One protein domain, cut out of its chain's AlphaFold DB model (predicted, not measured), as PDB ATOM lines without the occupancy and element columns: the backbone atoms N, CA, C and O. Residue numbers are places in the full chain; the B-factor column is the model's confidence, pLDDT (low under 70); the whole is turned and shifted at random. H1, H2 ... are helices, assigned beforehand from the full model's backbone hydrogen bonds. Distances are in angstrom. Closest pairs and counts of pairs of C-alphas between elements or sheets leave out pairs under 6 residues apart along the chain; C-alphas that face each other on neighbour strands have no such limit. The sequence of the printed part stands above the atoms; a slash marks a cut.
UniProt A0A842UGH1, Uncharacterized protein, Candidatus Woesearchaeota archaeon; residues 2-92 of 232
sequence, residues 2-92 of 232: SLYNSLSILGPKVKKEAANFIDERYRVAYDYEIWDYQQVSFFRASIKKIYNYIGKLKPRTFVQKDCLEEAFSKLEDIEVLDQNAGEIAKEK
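This is residues 2 to 92 of the 232 residues of an uncharacterized protein of Candidatus Woesearchaeota archaeon (UniProt A0A842UGH1). Three long helices, H2, H3 and H4, run side by side in an up-and-down bundle, their centres making a triangle, and the short helix H1 spans the open side between H2 and H4, opposite H3. H4 is the longest helix and makes most of the length of this rod, whose C-alphas span 47 by 20 by 19 A. The printed part has 91 residues, with four named helices in the order H1, H2, H3, H4 and no named strand, and its class is all helix. It is only just compact, close to loose, with a radius of gyration of the C-alphas of 14.2 A.

H1 is residues 2 to 8, beginning at C-alpha 2 at (16.341, 3.356, 48.054). H2, residues 12 to 31, is 28.8 A from first to last C-alpha and begins at C-alpha 12 at (4.998, 1.863, 36.227). H3, residues 38 to 54, is 25.0 A long. H4, residues 62 to 91, is 44.2 A long and ends at C-alpha 91 at (34.473, 25.716, 54.054).

H1 and H2 form a helical hairpin and touch, H2 with residues 14 to 19 alone. Their closest C-alphas, those of Ser 8 and Lys 15, are 4.4 A apart, and they run opposite ways at a steep tilt of 38 degrees, only just beyond shallow. H2 and H3 form a second helical hairpin, touching closest at the C-alphas of Arg 25 and Ser 46, 6.3 A apart, at a shallow tilt of 5 degrees, opposite ways. H3 and H4 form a third, with the C-alphas of Val 40 and Gly 86 closest at 6.6 A and a shallow tilt of 8 degrees, opposite ways. H1 also touches H4, and H4 touches it with residues 67 to 75 alone. The closest C-alphas there, those of Ser 6 and Cys 67, are 5.3 A apart, and the two run opposite ways at a steep tilt of 39 degrees. The helix packing is part aligned and part crossed, with 2 of these 4 touching pairs at a shallow tilt. H1 and H3 are apart, and so are H2 and H4. In H1, H2 and H3 every O i to N i+4 pair is within hydrogen-bond range; in H4, 25 of 26 are.

The C-alphas farthest apart, those of Arg 60 and Lys 92, are 47.5 A apart. The printed part has no cut. The link from H1 to H2 is tight, those from H2 to H3 and from H3 to H4 are short, and no link is long. The mean pLDDT of the printed part is 80.3, with values under 70 at residues 33 to 41, of which 38 to 41 belong to H3, and at residues 86 and 88 to 91 in H4.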
ATOM      1  N   SER A   2      17.592   3.714  47.355       71.06
ATOM      2  CA  SER A   2      16.341   3.356  48.054       71.06
ATOM      3  C   SER A   2      15.109   4.113  47.540       71.06
ATOM      4  O   SER A   2      14.123   3.475  47.202       71.06
ATOM      5  N   LEU A   3      15.198   5.438  47.344       80.75
ATOM      6  CA  LEU A   3      14.064   6.260  46.885       80.75
ATOM      7  C   LEU A   3      13.446   5.774  45.559       80.75
ATOM      8  O   LEU A   3      12.228   5.712  45.426       80.75
ATOM      9  N   TYR A   4      14.273   5.406  44.574       84.06
ATOM     10  CA  TYR A   4      13.779   4.884  43.294       84.06
ATOM     11  C   TYR A   4      13.032   3.559  43.473       84.06
ATOM     12  O   TYR A   4      11.971   3.362  42.880       84.06
ATOM     13  N   ASN A   5      13.572   2.673  44.312       83.69
ATOM     14  CA  ASN A   5      12.988   1.366  44.577       83.69
ATOM     15  C   ASN A   5      11.645   1.502  45.306       83.69
ATOM     16  O   ASN A   5      10.662   0.935  44.829       83.69
ATOM     17  N   SER A   6      11.558   2.325  46.357       82.00
ATOM     18  CA  SER A   6      10.304   2.564  47.090       82.00
ATOM     19  C   SER A   6       9.225   3.174  46.183       82.00
ATOM     20  O   SER A   6       8.082   2.718  46.168       82.00
ATOM     21  N   LEU A   7       9.588   4.127  45.313       82.19
ATOM     22  CA  LEU A   7       8.649   4.718  44.348       82.19
ATOM     23  C   LEU A   7       8.241   3.760  43.222       82.19
ATOM     24  O   LEU A   7       7.147   3.884  42.667       82.19
ATOM     25  N   SER A   8       9.086   2.788  42.876       82.88
ATOM     26  CA  SER A   8       8.784   1.828  41.812       82.88
ATOM     27  C   SER A   8       7.607   0.901  42.148       82.88
ATOM     28  O   SER A   8       6.897   0.465  41.239       82.88
ATOM     29  N   ILE A   9       7.348   0.675  43.441       83.44
ATOM     30  CA  ILE A   9       6.266  -0.176  43.967       83.44
ATOM     31  C   ILE A   9       4.883   0.471  43.760       83.44
ATOM     32  O   ILE A   9       3.869  -0.217  43.634       83.44
ATOM     33  N   LEU A  10       4.829   1.801  43.631       81.06
ATOM     34  CA  LEU A  10       3.594   2.567  43.408       81.06
ATOM     35  C   LEU A  10       3.059   2.451  41.966       81.06
ATOM     36  O   LEU A  10       1.954   2.909  41.670       81.06
ATOM     37  N   GLY A  11       3.825   1.827  41.064       84.50
ATOM     38  CA  GLY A  11       3.401   1.470  39.713       84.50
ATOM     39  C   GLY A  11       4.298   2.026  38.598       84.50
ATOM     40  O   GLY A  11       5.143   2.895  38.822       84.50
ATOM     41  N   PRO A  12       4.096   1.570  37.346       86.62
ATOM     42  CA  PRO A  12       4.998   1.863  36.227       86.62
ATOM     43  C   PRO A  12       5.042   3.350  35.852       86.62
ATOM     44  O   PRO A  12       6.092   3.863  35.468       86.62
ATOM     45  N   LYS A  13       3.919   4.066  36.002       87.50
ATOM     46  CA  LYS A  13       3.858   5.513  35.755       87.50
ATOM     47  C   LYS A  13       4.701   6.287  36.771       87.50
ATOM     48  O   LYS A  13       5.479   7.148  36.375       87.50
ATOM     49  N   VAL A  14       4.592   5.931  38.053       85.69
ATOM     50  CA  VAL A  14       5.362   6.550  39.145       85.69
ATOM     51  C   VAL A  14       6.846   6.236  38.998       85.69
ATOM     52  O   VAL A  14       7.669   7.142  39.079       85.69
ATOM     53  N   LYS A  15       7.190   4.987  38.661       87.31
ATOM     54  CA  LYS A  15       8.567   4.571  38.364       87.31
ATOM     55  C   LYS A  15       9.209   5.418  37.261       87.31
ATOM     56  O   LYS A  15      10.354   5.847  37.402       87.31
ATOM     57  N   LYS A  16       8.484   5.666  36.164       89.50
ATOM     58  CA  LYS A  16       8.984   6.467  35.036       89.50
ATOM     59  C   LYS A  16       9.209   7.928  35.431       89.50
ATOM     60  O   LYS A  16      10.243   8.490  35.083       89.50
ATOM     61  N   GLU A  17       8.281   8.523  36.174       88.62
ATOM     62  CA  GLU A  17       8.441   9.898  36.657       88.62
ATOM     63  C   GLU A  17       9.572  10.016  37.684       88.62
ATOM     64  O   GLU A  17      10.410  10.905  37.568       88.62
ATOM     65  N   ALA A  18       9.694   9.064  38.613       86.88
ATOM     66  CA  ALA A  18      10.815   9.002  39.549       86.88
ATOM     67  C   ALA A  18      12.165   8.930  38.813       86.88
ATOM     68  O   ALA A  18      13.081   9.688  39.128       86.88
ATOM     69  N   ALA A  19      12.277   8.091  37.774       89.19
ATOM     70  CA  ALA A  19      13.469   8.037  36.925       89.19
ATOM     71  C   ALA A  19      13.749   9.365  36.202       89.19
ATOM     72  O   ALA A  19      14.903   9.693  35.933       89.19
ATOM     73  N   ASN A  20      12.722  10.139  35.846       90.31
ATOM     74  CA  ASN A  20      12.900  11.452  35.228       90.31
ATOM     75  C   ASN A  20      13.392  12.498  36.223       90.31
ATOM     76  O   ASN A  20      14.330  13.220  35.899       90.31
ATOM     77  N   PHE A  21      12.825  12.533  37.428       87.38
ATOM     78  CA  PHE A  21      13.266  13.460  38.467       87.38
ATOM     79  C   PHE A  21      14.698  13.185  38.922       87.38
ATOM     80  O   PHE A  21      15.496  14.116  39.024       87.38
ATOM     81  N   ILE A  22      15.043  11.912  39.144       87.62
ATOM     82  CA  ILE A  22      16.406  11.517  39.522       87.62
ATOM     83  C   ILE A  22      17.384  11.874  38.394       87.62
ATOM     84  O   ILE A  22      18.428  12.463  38.650       87.62
ATOM     85  N   ASP A  23      17.030  11.591  37.140       89.75
ATOM     86  CA  ASP A  23      17.861  11.938  35.984       89.75
ATOM     87  C   ASP A  23      18.068  13.447  35.819       89.75
ATOM     88  O   ASP A  23      19.182  13.880  35.557       89.75
ATOM     89  N   GLU A  24      17.019  14.259  35.966       86.50
ATOM     90  CA  GLU A  24      17.138  15.723  35.938       86.50
ATOM     91  C   GLU A  24      18.067  16.214  37.051       86.50
ATOM     92  O   GLU A  24      18.994  16.972  36.775       86.50
ATOM     93  N   ARG A  25      17.873  15.725  38.280       84.06
ATOM     94  CA  ARG A  25      18.685  16.105  39.440       84.06
ATOM     95  C   ARG A  25      20.165  15.784  39.244       84.06
ATOM     96  O   ARG A  25      21.000  16.656  39.460       84.06
ATOM     97  N   TYR A  26      20.494  14.559  38.831       84.69
ATOM     98  CA  TYR A  26      21.891  14.164  38.635       84.69
ATOM     99  C   TYR A  26      22.541  14.900  37.466       84.69
ATOM    100  O   TYR A  26      23.699  15.277  37.578       84.69
ATOM    101  N   ARG A  27      21.815  15.164  36.370       85.44
ATOM    102  CA  ARG A  27      22.357  15.981  35.271       85.44
ATOM    103  C   ARG A  27      22.761  17.366  35.758       85.44
ATOM    104  O   ARG A  27      23.914  17.731  35.592       85.44
ATOM    105  N   VAL A  28      21.860  18.055  36.458       79.75
ATOM    106  CA  VAL A  28      22.152  19.381  37.018       79.75
ATOM    107  C   VAL A  28      23.326  19.324  38.000       79.75
ATOM    108  O   VAL A  28      24.208  20.171  37.931       79.75
ATOM    109  N   ALA A  29      23.399  18.301  38.856       78.81
ATOM    110  CA  ALA A  29      24.529  18.116  39.772       78.81
ATOM    111  C   ALA A  29      25.889  18.033  39.050       78.81
ATOM    112  O   ALA A  29      26.897  18.477  39.587       78.81
ATOM    113  N   TYR A  30      25.922  17.477  37.836       78.75
ATOM    114  CA  TYR A  30      27.136  17.368  37.024       78.75
ATOM    115  C   TYR A  30      27.483  18.617  36.220       78.75
ATOM    116  O   TYR A  30      28.616  18.738  35.750       78.75
ATOM    117  N   ASP A  31      26.520  19.513  36.032       73.94
ATOM    118  CA  ASP A  31      26.689  20.723  35.234       73.94
ATOM    119  C   ASP A  31      27.421  21.827  36.017       73.94
ATOM    120  O   ASP A  31      28.019  22.729  35.429       73.94
ATOM    121  N   TYR A  32      27.402  21.731  37.345       71.56
ATOM    122  CA  TYR A  32      28.008  22.675  38.273       71.56
ATOM    123  C   TYR A  32      29.231  22.064  38.969       71.56
ATOM    124  O   TYR A  32      29.282  20.861  39.221       71.56
ATOM    125  N   GLU A  33      30.206  22.892  39.344       65.62
ATOM    126  CA  GLU A  33      31.270  22.447  40.250       65.62
ATOM    127  C   GLU A  33      30.683  22.180  41.646       65.62
ATOM    128  O   GLU A  33      29.724  22.838  42.041       65.62
ATOM    129  N   ILE A  34      31.265  21.236  42.402       63.50
ATOM    130  CA  ILE A  34      30.803  20.847  43.759       63.50
ATOM    131  C   ILE A  34      30.652  22.071  44.684       63.50
ATOM    132  O   ILE A  34      29.821  22.091  45.583       63.50
ATOM    133  N   TRP A  35      31.448  23.106  44.423       58.31
ATOM    134  CA  TRP A  35      31.532  24.334  45.207       58.31
ATOM    135  C   TRP A  35      30.565  25.435  44.753       58.31
ATOM    136  O   TRP A  35      30.540  26.507  45.355       58.31
ATOM    137  N   ASP A  36      29.801  25.227  43.676       65.75
ATOM    138  CA  ASP A  36      28.889  26.251  43.175       65.75
ATOM    139  C   ASP A  36      27.602  26.276  44.007       65.75
ATOM    140  O   ASP A  36      26.743  25.397  43.913       65.75
ATOM    141  N   TYR A  37      27.445  27.335  44.801       54.28
ATOM    142  CA  TYR A  37      26.267  27.574  45.632       54.28
ATOM    143  C   TYR A  37      24.954  27.593  44.831       54.28
ATOM    144  O   TYR A  37      23.887  27.301  45.382       54.28
ATOM    145  N   GLN A  38      24.999  27.879  43.521       58.22
ATOM    146  CA  GLN A  38      23.814  27.779  42.669       58.22
ATOM    147  C   GLN A  38      23.226  26.364  42.651       58.22
ATOM    148  O   GLN A  38      21.998  26.250  42.583       58.22
ATOM    149  N   GLN A  39      24.036  25.310  42.830       63.97
ATOM    150  CA  GLN A  39      23.543  23.935  42.974       63.97
ATOM    151  C   GLN A  39      22.466  23.821  44.056       63.97
ATOM    152  O   GLN A  39      21.436  23.188  43.831       63.97
ATOM    153  N   VAL A  40      22.649  24.485  45.201       63.25
ATOM    154  CA  VAL A  40      21.739  24.385  46.355       63.25
ATOM    155  C   VAL A  40      20.328  24.856  45.984       63.25
ATOM    156  O   VAL A  40      19.331  24.225  46.346       63.25
ATOM    157  N   SER A  41      20.221  25.939  45.209       69.50
ATOM    158  CA  SER A  41      18.932  26.472  44.747       69.50
ATOM    159  C   SER A  41      18.202  25.506  43.804       69.50
ATOM    160  O   SER A  41      17.004  25.252  43.973       69.50
ATOM    161  N   PHE A  42      18.929  24.904  42.860       71.00
ATOM    162  CA  PHE A  42      18.382  23.927  41.922       71.00
ATOM    163  C   PHE A  42      18.009  22.621  42.621       71.00
ATOM    164  O   PHE A  42      16.948  22.055  42.338       71.00
ATOM    165  N   PHE A  43      18.821  22.170  43.578       73.38
ATOM    166  CA  PHE A  43      18.529  20.982  44.369       73.38
ATOM    167  C   PHE A  43      17.241  21.144  45.165       73.38
ATOM    168  O   PHE A  43      16.355  20.296  45.034       73.38
ATOM    169  N   ARG A  44      17.057  22.269  45.864       75.94
ATOM    170  CA  ARG A  44      15.798  22.581  46.560       75.94
ATOM    171  C   ARG A  44      14.604  22.589  45.608       75.94
ATOM    172  O   ARG A  44      13.565  22.003  45.913       75.94
ATOM    173  N   ALA A  45      14.745  23.196  44.429       80.56
ATOM    174  CA  ALA A  45      13.685  23.191  43.423       80.56
ATOM    175  C   ALA A  45      13.352  21.765  42.941       80.56
ATOM    176  O   ALA A  45      12.176  21.427  42.788       80.56
ATOM    177  N   SER A  46      14.364  20.914  42.740       78.56
ATOM    178  CA  SER A  46      14.191  19.515  42.330       78.56
ATOM    179  C   SER A  46      13.501  18.669  43.408       78.56
ATOM    180  O   SER A  46      12.537  17.970  43.102       78.56
ATOM    181  N   ILE A  47      13.909  18.802  44.675       82.38
ATOM    182  CA  ILE A  47      13.303  18.103  45.817       82.38
ATOM    183  C   ILE A  47      11.840  18.522  45.965       82.38
ATOM    184  O   ILE A  47      10.956  17.671  46.041       82.38
ATOM    185  N   LYS A  48      11.551  19.827  45.877       85.88
ATOM    186  CA  LYS A  48      10.180  20.349  45.934       85.88
ATOM    187  C   LYS A  48       9.284  19.778  44.831       85.88
ATOM    188  O   LYS A  48       8.115  19.482  45.083       85.88
ATOM    189  N   LYS A  49       9.802  19.598  43.606       85.69
ATOM    190  CA  LYS A  49       9.056  18.931  42.521       85.69
ATOM    191  C   LYS A  49       8.697  17.492  42.898       85.69
ATOM    192  O   LYS A  49       7.555  17.090  42.680       85.69
ATOM    193  N   ILE A  50       9.639  16.750  43.485       85.38
ATOM    194  CA  ILE A  50       9.421  15.363  43.910       85.38
ATOM    195  C   ILE A  50       8.399  15.305  45.054       85.38
ATOM    196  O   ILE A  50       7.426  14.563  44.936       85.38
ATOM    197  N   TYR A  51       8.532  16.143  46.089       85.81
ATOM    198  CA  TYR A  51       7.548  16.257  47.176       85.81
ATOM    199  C   TYR A  51       6.138  16.523  46.647       85.81
ATOM    200  O   TYR A  51       5.193  15.815  46.988       85.81
ATOM    201  N   ASN A  52       5.995  17.505  45.754       88.25
ATOM    202  CA  ASN A  52       4.706  17.850  45.159       88.25
ATOM    203  C   ASN A  52       4.118  16.721  44.306       88.25
ATOM    204  O   ASN A  52       2.898  16.627  44.175       88.25
ATOM    205  N   TYR A  53       4.963  15.910  43.670       86.75
ATOM    206  CA  TYR A  53       4.516  14.768  42.882       86.75
ATOM    207  C   TYR A  53       4.049  13.624  43.785       86.75
ATOM    208  O   TYR A  53       2.935  13.133  43.616       86.75
ATOM    209  N   ILE A  54       4.863  13.254  44.776       84.81
ATOM    210  CA  ILE A  54       4.580  12.176  45.728       84.81
ATOM    211  C   ILE A  54       3.362  12.513  46.592       84.81
ATOM    212  O   ILE A  54       2.480  11.676  46.742       84.81
ATOM    213  N   GLY A  55       3.237  13.755  47.068       83.94
ATOM    214  CA  GLY A  55       2.090  14.208  47.863       83.94
ATOM    215  C   GLY A  55       0.747  14.179  47.122       83.94
ATOM    216  O   GLY A  55      -0.306  14.228  47.750       83.94
ATOM    217  N   LYS A  56       0.754  14.068  45.786       87.69
ATOM    218  CA  LYS A  56      -0.462  13.884  44.973       87.69
ATOM    219  C   LYS A  56      -0.834  12.414  44.777       87.69
ATOM    220  O   LYS A  56      -1.915  12.128  44.254       87.69
ATOM    221  N   LEU A  57       0.046  11.483  45.140       85.81
ATOM    222  CA  LEU A  57      -0.212  10.056  45.010       85.81
ATOM    223  C   LEU A  57      -1.166   9.617  46.122       85.81
ATOM    224  O   LEU A  57      -0.966   9.913  47.294       85.81
ATOM    225  N   LYS A  58      -2.221   8.894  45.740       82.31
ATOM    226  CA  LYS A  58      -3.153   8.278  46.687       82.31
ATOM    227  C   LYS A  58      -2.799   6.794  46.816       82.31
ATOM    228  O   LYS A  58      -3.042   6.061  45.849       82.31
ATOM    229  N   PRO A  59      -2.215   6.347  47.942       81.31
ATOM    230  CA  PRO A  59      -1.903   4.937  48.138       81.31
ATOM    231  C   PRO A  59      -3.204   4.130  48.200       81.31
ATOM    232  O   PRO A  59      -4.185   4.559  48.805       81.31
ATOM    233  N   ARG A  60      -3.231   2.973  47.535       81.00
ATOM    234  CA  ARG A  60      -4.403   2.080  47.493       81.00
ATOM    235  C   ARG A  60      -4.270   0.877  48.420       81.00
ATOM    236  O   ARG A  60      -5.260   0.213  48.695       81.00
ATOM    237  N   THR A  61      -3.055   0.579  48.870       82.44
ATOM    238  CA  THR A  61      -2.736  -0.565  49.735       82.44
ATOM    239  C   THR A  61      -1.858  -0.118  50.897       82.44
ATOM    240  O   THR A  61      -1.190   0.913  50.806       82.44
ATOM    241  N   PHE A  62      -1.838  -0.912  51.969       83.06
ATOM    242  CA  PHE A  62      -0.978  -0.681  53.132       83.06
ATOM    243  C   PHE A  62       0.505  -0.616  52.736       83.06
ATOM    244  O   PHE A  62       1.171   0.367  53.025       83.06
ATOM    245  N   VAL A  63       0.968  -1.567  51.917       83.44
ATOM    246  CA  VAL A  63       2.341  -1.584  51.380       83.44
ATOM    247  C   VAL A  63       2.677  -0.294  50.626       83.44
ATOM    248  O   VAL A  63       3.750   0.268  50.793       83.44
ATOM    249  N   GLN A  64       1.754   0.221  49.807       83.25
ATOM    250  CA  GLN A  64       1.975   1.487  49.100       83.25
ATOM    251  C   GLN A  64       2.024   2.692  50.039       83.25
ATOM    252  O   GLN A  64       2.695   3.666  49.712       83.25
ATOM    253  N   LYS A  65       1.303   2.651  51.164       85.81
ATOM    254  CA  LYS A  65       1.345   3.704  52.179       85.81
ATOM    255  C   LYS A  65       2.701   3.698  52.890       85.81
ATOM    256  O   LYS A  65       3.347   4.739  52.915       85.81
ATOM    257  N   ASP A  66       3.167   2.535  53.334       86.00
ATOM    258  CA  ASP A  66       4.473   2.384  53.986       86.00
ATOM    259  C   ASP A  66       5.621   2.805  53.056       86.00
ATOM    260  O   ASP A  66       6.492   3.577  53.447       86.00
ATOM    261  N   CYS A  67       5.592   2.392  51.782       84.94
ATOM    262  CA  CYS A  67       6.593   2.825  50.799       84.94
ATOM    263  C   CYS A  67       6.557   4.338  50.529       84.94
ATOM    264  O   CYS A  67       7.578   4.918  50.159       84.94
ATOM    265  N   LEU A  68       5.391   4.979  50.662       86.12
ATOM    266  CA  LEU A  68       5.254   6.426  50.506       86.12
ATOM    267  C   LEU A  68       5.865   7.164  51.703       86.12
ATOM    268  O   LEU A  68       6.582   8.141  51.506       86.12
ATOM    269  N   GLU A  69       5.609   6.682  52.920       86.50
ATOM    270  CA  GLU A  69       6.205   7.207  54.153       86.50
ATOM    271  C   GLU A  69       7.731   7.032  54.147       86.50
ATOM    272  O   GLU A  69       8.462   7.990  54.405       86.50
ATOM    273  N   GLU A  70       8.227   5.864  53.727       87.69
ATOM    274  CA  GLU A  70       9.661   5.630  53.530       87.69
ATOM    275  C   GLU A  70      10.249   6.589  52.482       87.69
ATOM    276  O   GLU A  70      11.317   7.167  52.692       87.69
ATOM    277  N   ALA A  71       9.554   6.812  51.361       86.44
ATOM    278  CA  ALA A  71      10.005   7.748  50.334       86.44
ATOM    279  C   ALA A  71      10.092   9.192  50.857       86.44
ATOM    280  O   ALA A  71      11.031   9.901  50.495       86.44
ATOM    281  N   PHE A  72       9.160   9.622  51.714       87.00
ATOM    282  CA  PHE A  72       9.225  10.933  52.366       87.00
ATOM    283  C   PHE A  72      10.400  11.038  53.336       87.00
ATOM    284  O   PHE A  72      11.165  11.993  53.232       87.00
ATOM    285  N   SER A  73      10.597  10.037  54.200       87.81
ATOM    286  CA  SER A  73      11.756   9.991  55.102       87.81
ATOM    287  C   SER A  73      13.074  10.044  54.321       87.81
ATOM    288  O   SER A  73      13.979  10.791  54.672       87.81
ATOM    289  N   LYS A  74      13.171   9.334  53.190       87.19
ATOM    290  CA  LYS A  74      14.374   9.381  52.348       87.19
ATOM    291  C   LYS A  74      14.584  10.710  51.638       87.19
ATOM    292  O   LYS A  74      15.725  11.044  51.335       87.19
ATOM    293  N   LEU A  75      13.525  11.449  51.331       86.00
ATOM    294  CA  LEU A  75      13.664  12.792  50.774       86.00
ATOM    295  C   LEU A  75      14.154  13.791  51.813       86.00
ATOM    296  O   LEU A  75      14.984  14.628  51.470       86.00
ATOM    297  N   GLU A  76      13.701  13.658  53.054       86.94
ATOM    298  CA  GLU A  76      14.194  14.447  54.180       86.94
ATOM    299  C   GLU A  76      15.678  14.157  54.444       86.94
ATOM    300  O   GLU A  76      16.478  15.090  54.489       86.94
ATOM    301  N   ASP A  77      16.076  12.876  54.469       88.00
ATOM    302  CA  ASP A  77      17.488  12.471  54.564       88.00
ATOM    303  C   ASP A  77      18.337  13.142  53.462       88.00
ATOM    304  O   ASP A  77      19.429  13.649  53.720       88.00
ATOM    305  N   ILE A  78      17.843  13.157  52.216       83.94
ATOM    306  CA  ILE A  78      18.535  13.791  51.081       83.94
ATOM    307  C   ILE A  78      18.621  15.310  51.261       83.94
ATOM    308  O   ILE A  78      19.652  15.893  50.937       83.94
ATOM    309  N   GLU A  79      17.570  15.959  51.760       83.12
ATOM    310  CA  GLU A  79      17.579  17.401  52.005       83.12
ATOM    311  C   GLU A  79      18.599  17.787  53.081       83.12
ATOM    312  O   GLU A  79      19.353  18.740  52.886       83.12
ATOM    313  N   VAL A  80      18.684  17.019  54.170       85.06
ATOM    314  CA  VAL A  80      19.695  17.219  55.218       85.06
ATOM    315  C   VAL A  80      21.104  17.012  54.660       85.06
ATOM    316  O   VAL A  80      21.991  17.831  54.898       85.06
ATOM    317  N   LEU A  81      21.321  15.960  53.865       81.25
ATOM    318  CA  LEU A  81      22.612  15.724  53.210       81.25
ATOM    319  C   LEU A  81      23.000  16.864  52.260       81.25
ATOM    320  O   LEU A  81      24.159  17.270  52.255       81.25
ATOM    321  N   ASP A  82      22.050  17.403  51.493       76.31
ATOM    322  CA  ASP A  82      22.284  18.545  50.600       76.31
ATOM    323  C   ASP A  82      22.621  19.823  51.382       76.31
ATOM    324  O   ASP A  82      23.475  20.602  50.954       76.31
ATOM    325  N   GLN A  83      21.962  20.058  52.521       77.62
ATOM    326  CA  GLN A  83      22.262  21.193  53.398       77.62
ATOM    327  C   GLN A  83      23.675  21.082  53.971       77.62
ATOM    328  O   GLN A  83      24.459  22.016  53.816       77.62
ATOM    329  N   ASN A  84      24.029  19.916  54.517       78.75
ATOM    330  CA  ASN A  84      25.365  19.652  55.050       78.75
ATOM    331  C   ASN A  84      26.438  19.775  53.960       78.75
ATOM    332  O   ASN A  84      27.472  20.402  54.171       78.75
ATOM    333  N   ALA A  85      26.187  19.232  52.764       72.31
ATOM    334  CA  ALA A  85      27.092  19.379  51.628       72.31
ATOM    335  C   ALA A  85      27.258  20.850  51.215       72.31
ATOM    336  O   ALA A  85      28.365  21.275  50.900       72.31
ATOM    337  N   GLY A  86      26.181  21.640  51.254       69.50
ATOM    338  CA  GLY A  86      26.223  23.078  50.988       69.50
ATOM    339  C   GLY A  86      26.959  23.889  52.059       69.50
ATOM    340  O   GLY A  86      27.511  24.941  51.739       69.50
ATOM    341  N   GLU A  87      26.982  23.431  53.310       72.81
ATOM    342  CA  GLU A  87      27.789  24.022  54.383       72.81
ATOM    343  C   GLU A  87      29.269  23.682  54.216       72.81
ATOM    344  O   GLU A  87      30.084  24.600  54.157       72.81
ATOM    345  N   ILE A  88      29.603  22.409  53.986       69.94
ATOM    346  CA  ILE A  88      30.971  21.964  53.673       69.94
ATOM    347  C   ILE A  88      31.499  22.684  52.424       69.94
ATOM    348  O   ILE A  88      32.659  23.084  52.369       69.94
ATOM    349  N   ALA A  89      30.643  22.927  51.425       65.69
ATOM    350  CA  ALA A  89      31.026  23.664  50.225       65.69
ATOM    351  C   ALA A  89      31.491  25.107  50.513       65.69
ATOM    352  O   ALA A  89      32.277  25.666  49.747       65.69
ATOM    353  N   LYS A  90      31.026  25.715  51.613       67.19
ATOM    354  CA  LYS A  90      31.455  27.053  52.050       67.19
ATOM    355  C   LYS A  90      32.778  27.036  52.813       67.19
ATOM    356  O   LYS A  90      33.402  28.085  52.905       67.19
ATOM    357  N   GLU A  91      33.207  25.884  53.322       68.50
ATOM    358  CA  GLU A  91      34.473  25.716  54.054       68.50
ATOM    359  C   GLU A  91      35.697  25.620  53.129       68.50
ATOM    360  O   GLU A  91      36.810  25.375  53.591       68.50
ATOM    361  N   LYS A  92      35.515  25.817  51.816       71.25
ATOM    362  CA  LYS A  92      36.619  25.844  50.858       71.25
ATOM    363  C   LYS A  92      37.644  26.908  51.247       71.25
ATOM    364  O   LYS A  92      37.283  28.062  51.484       71.25
TER     365      LYS A  92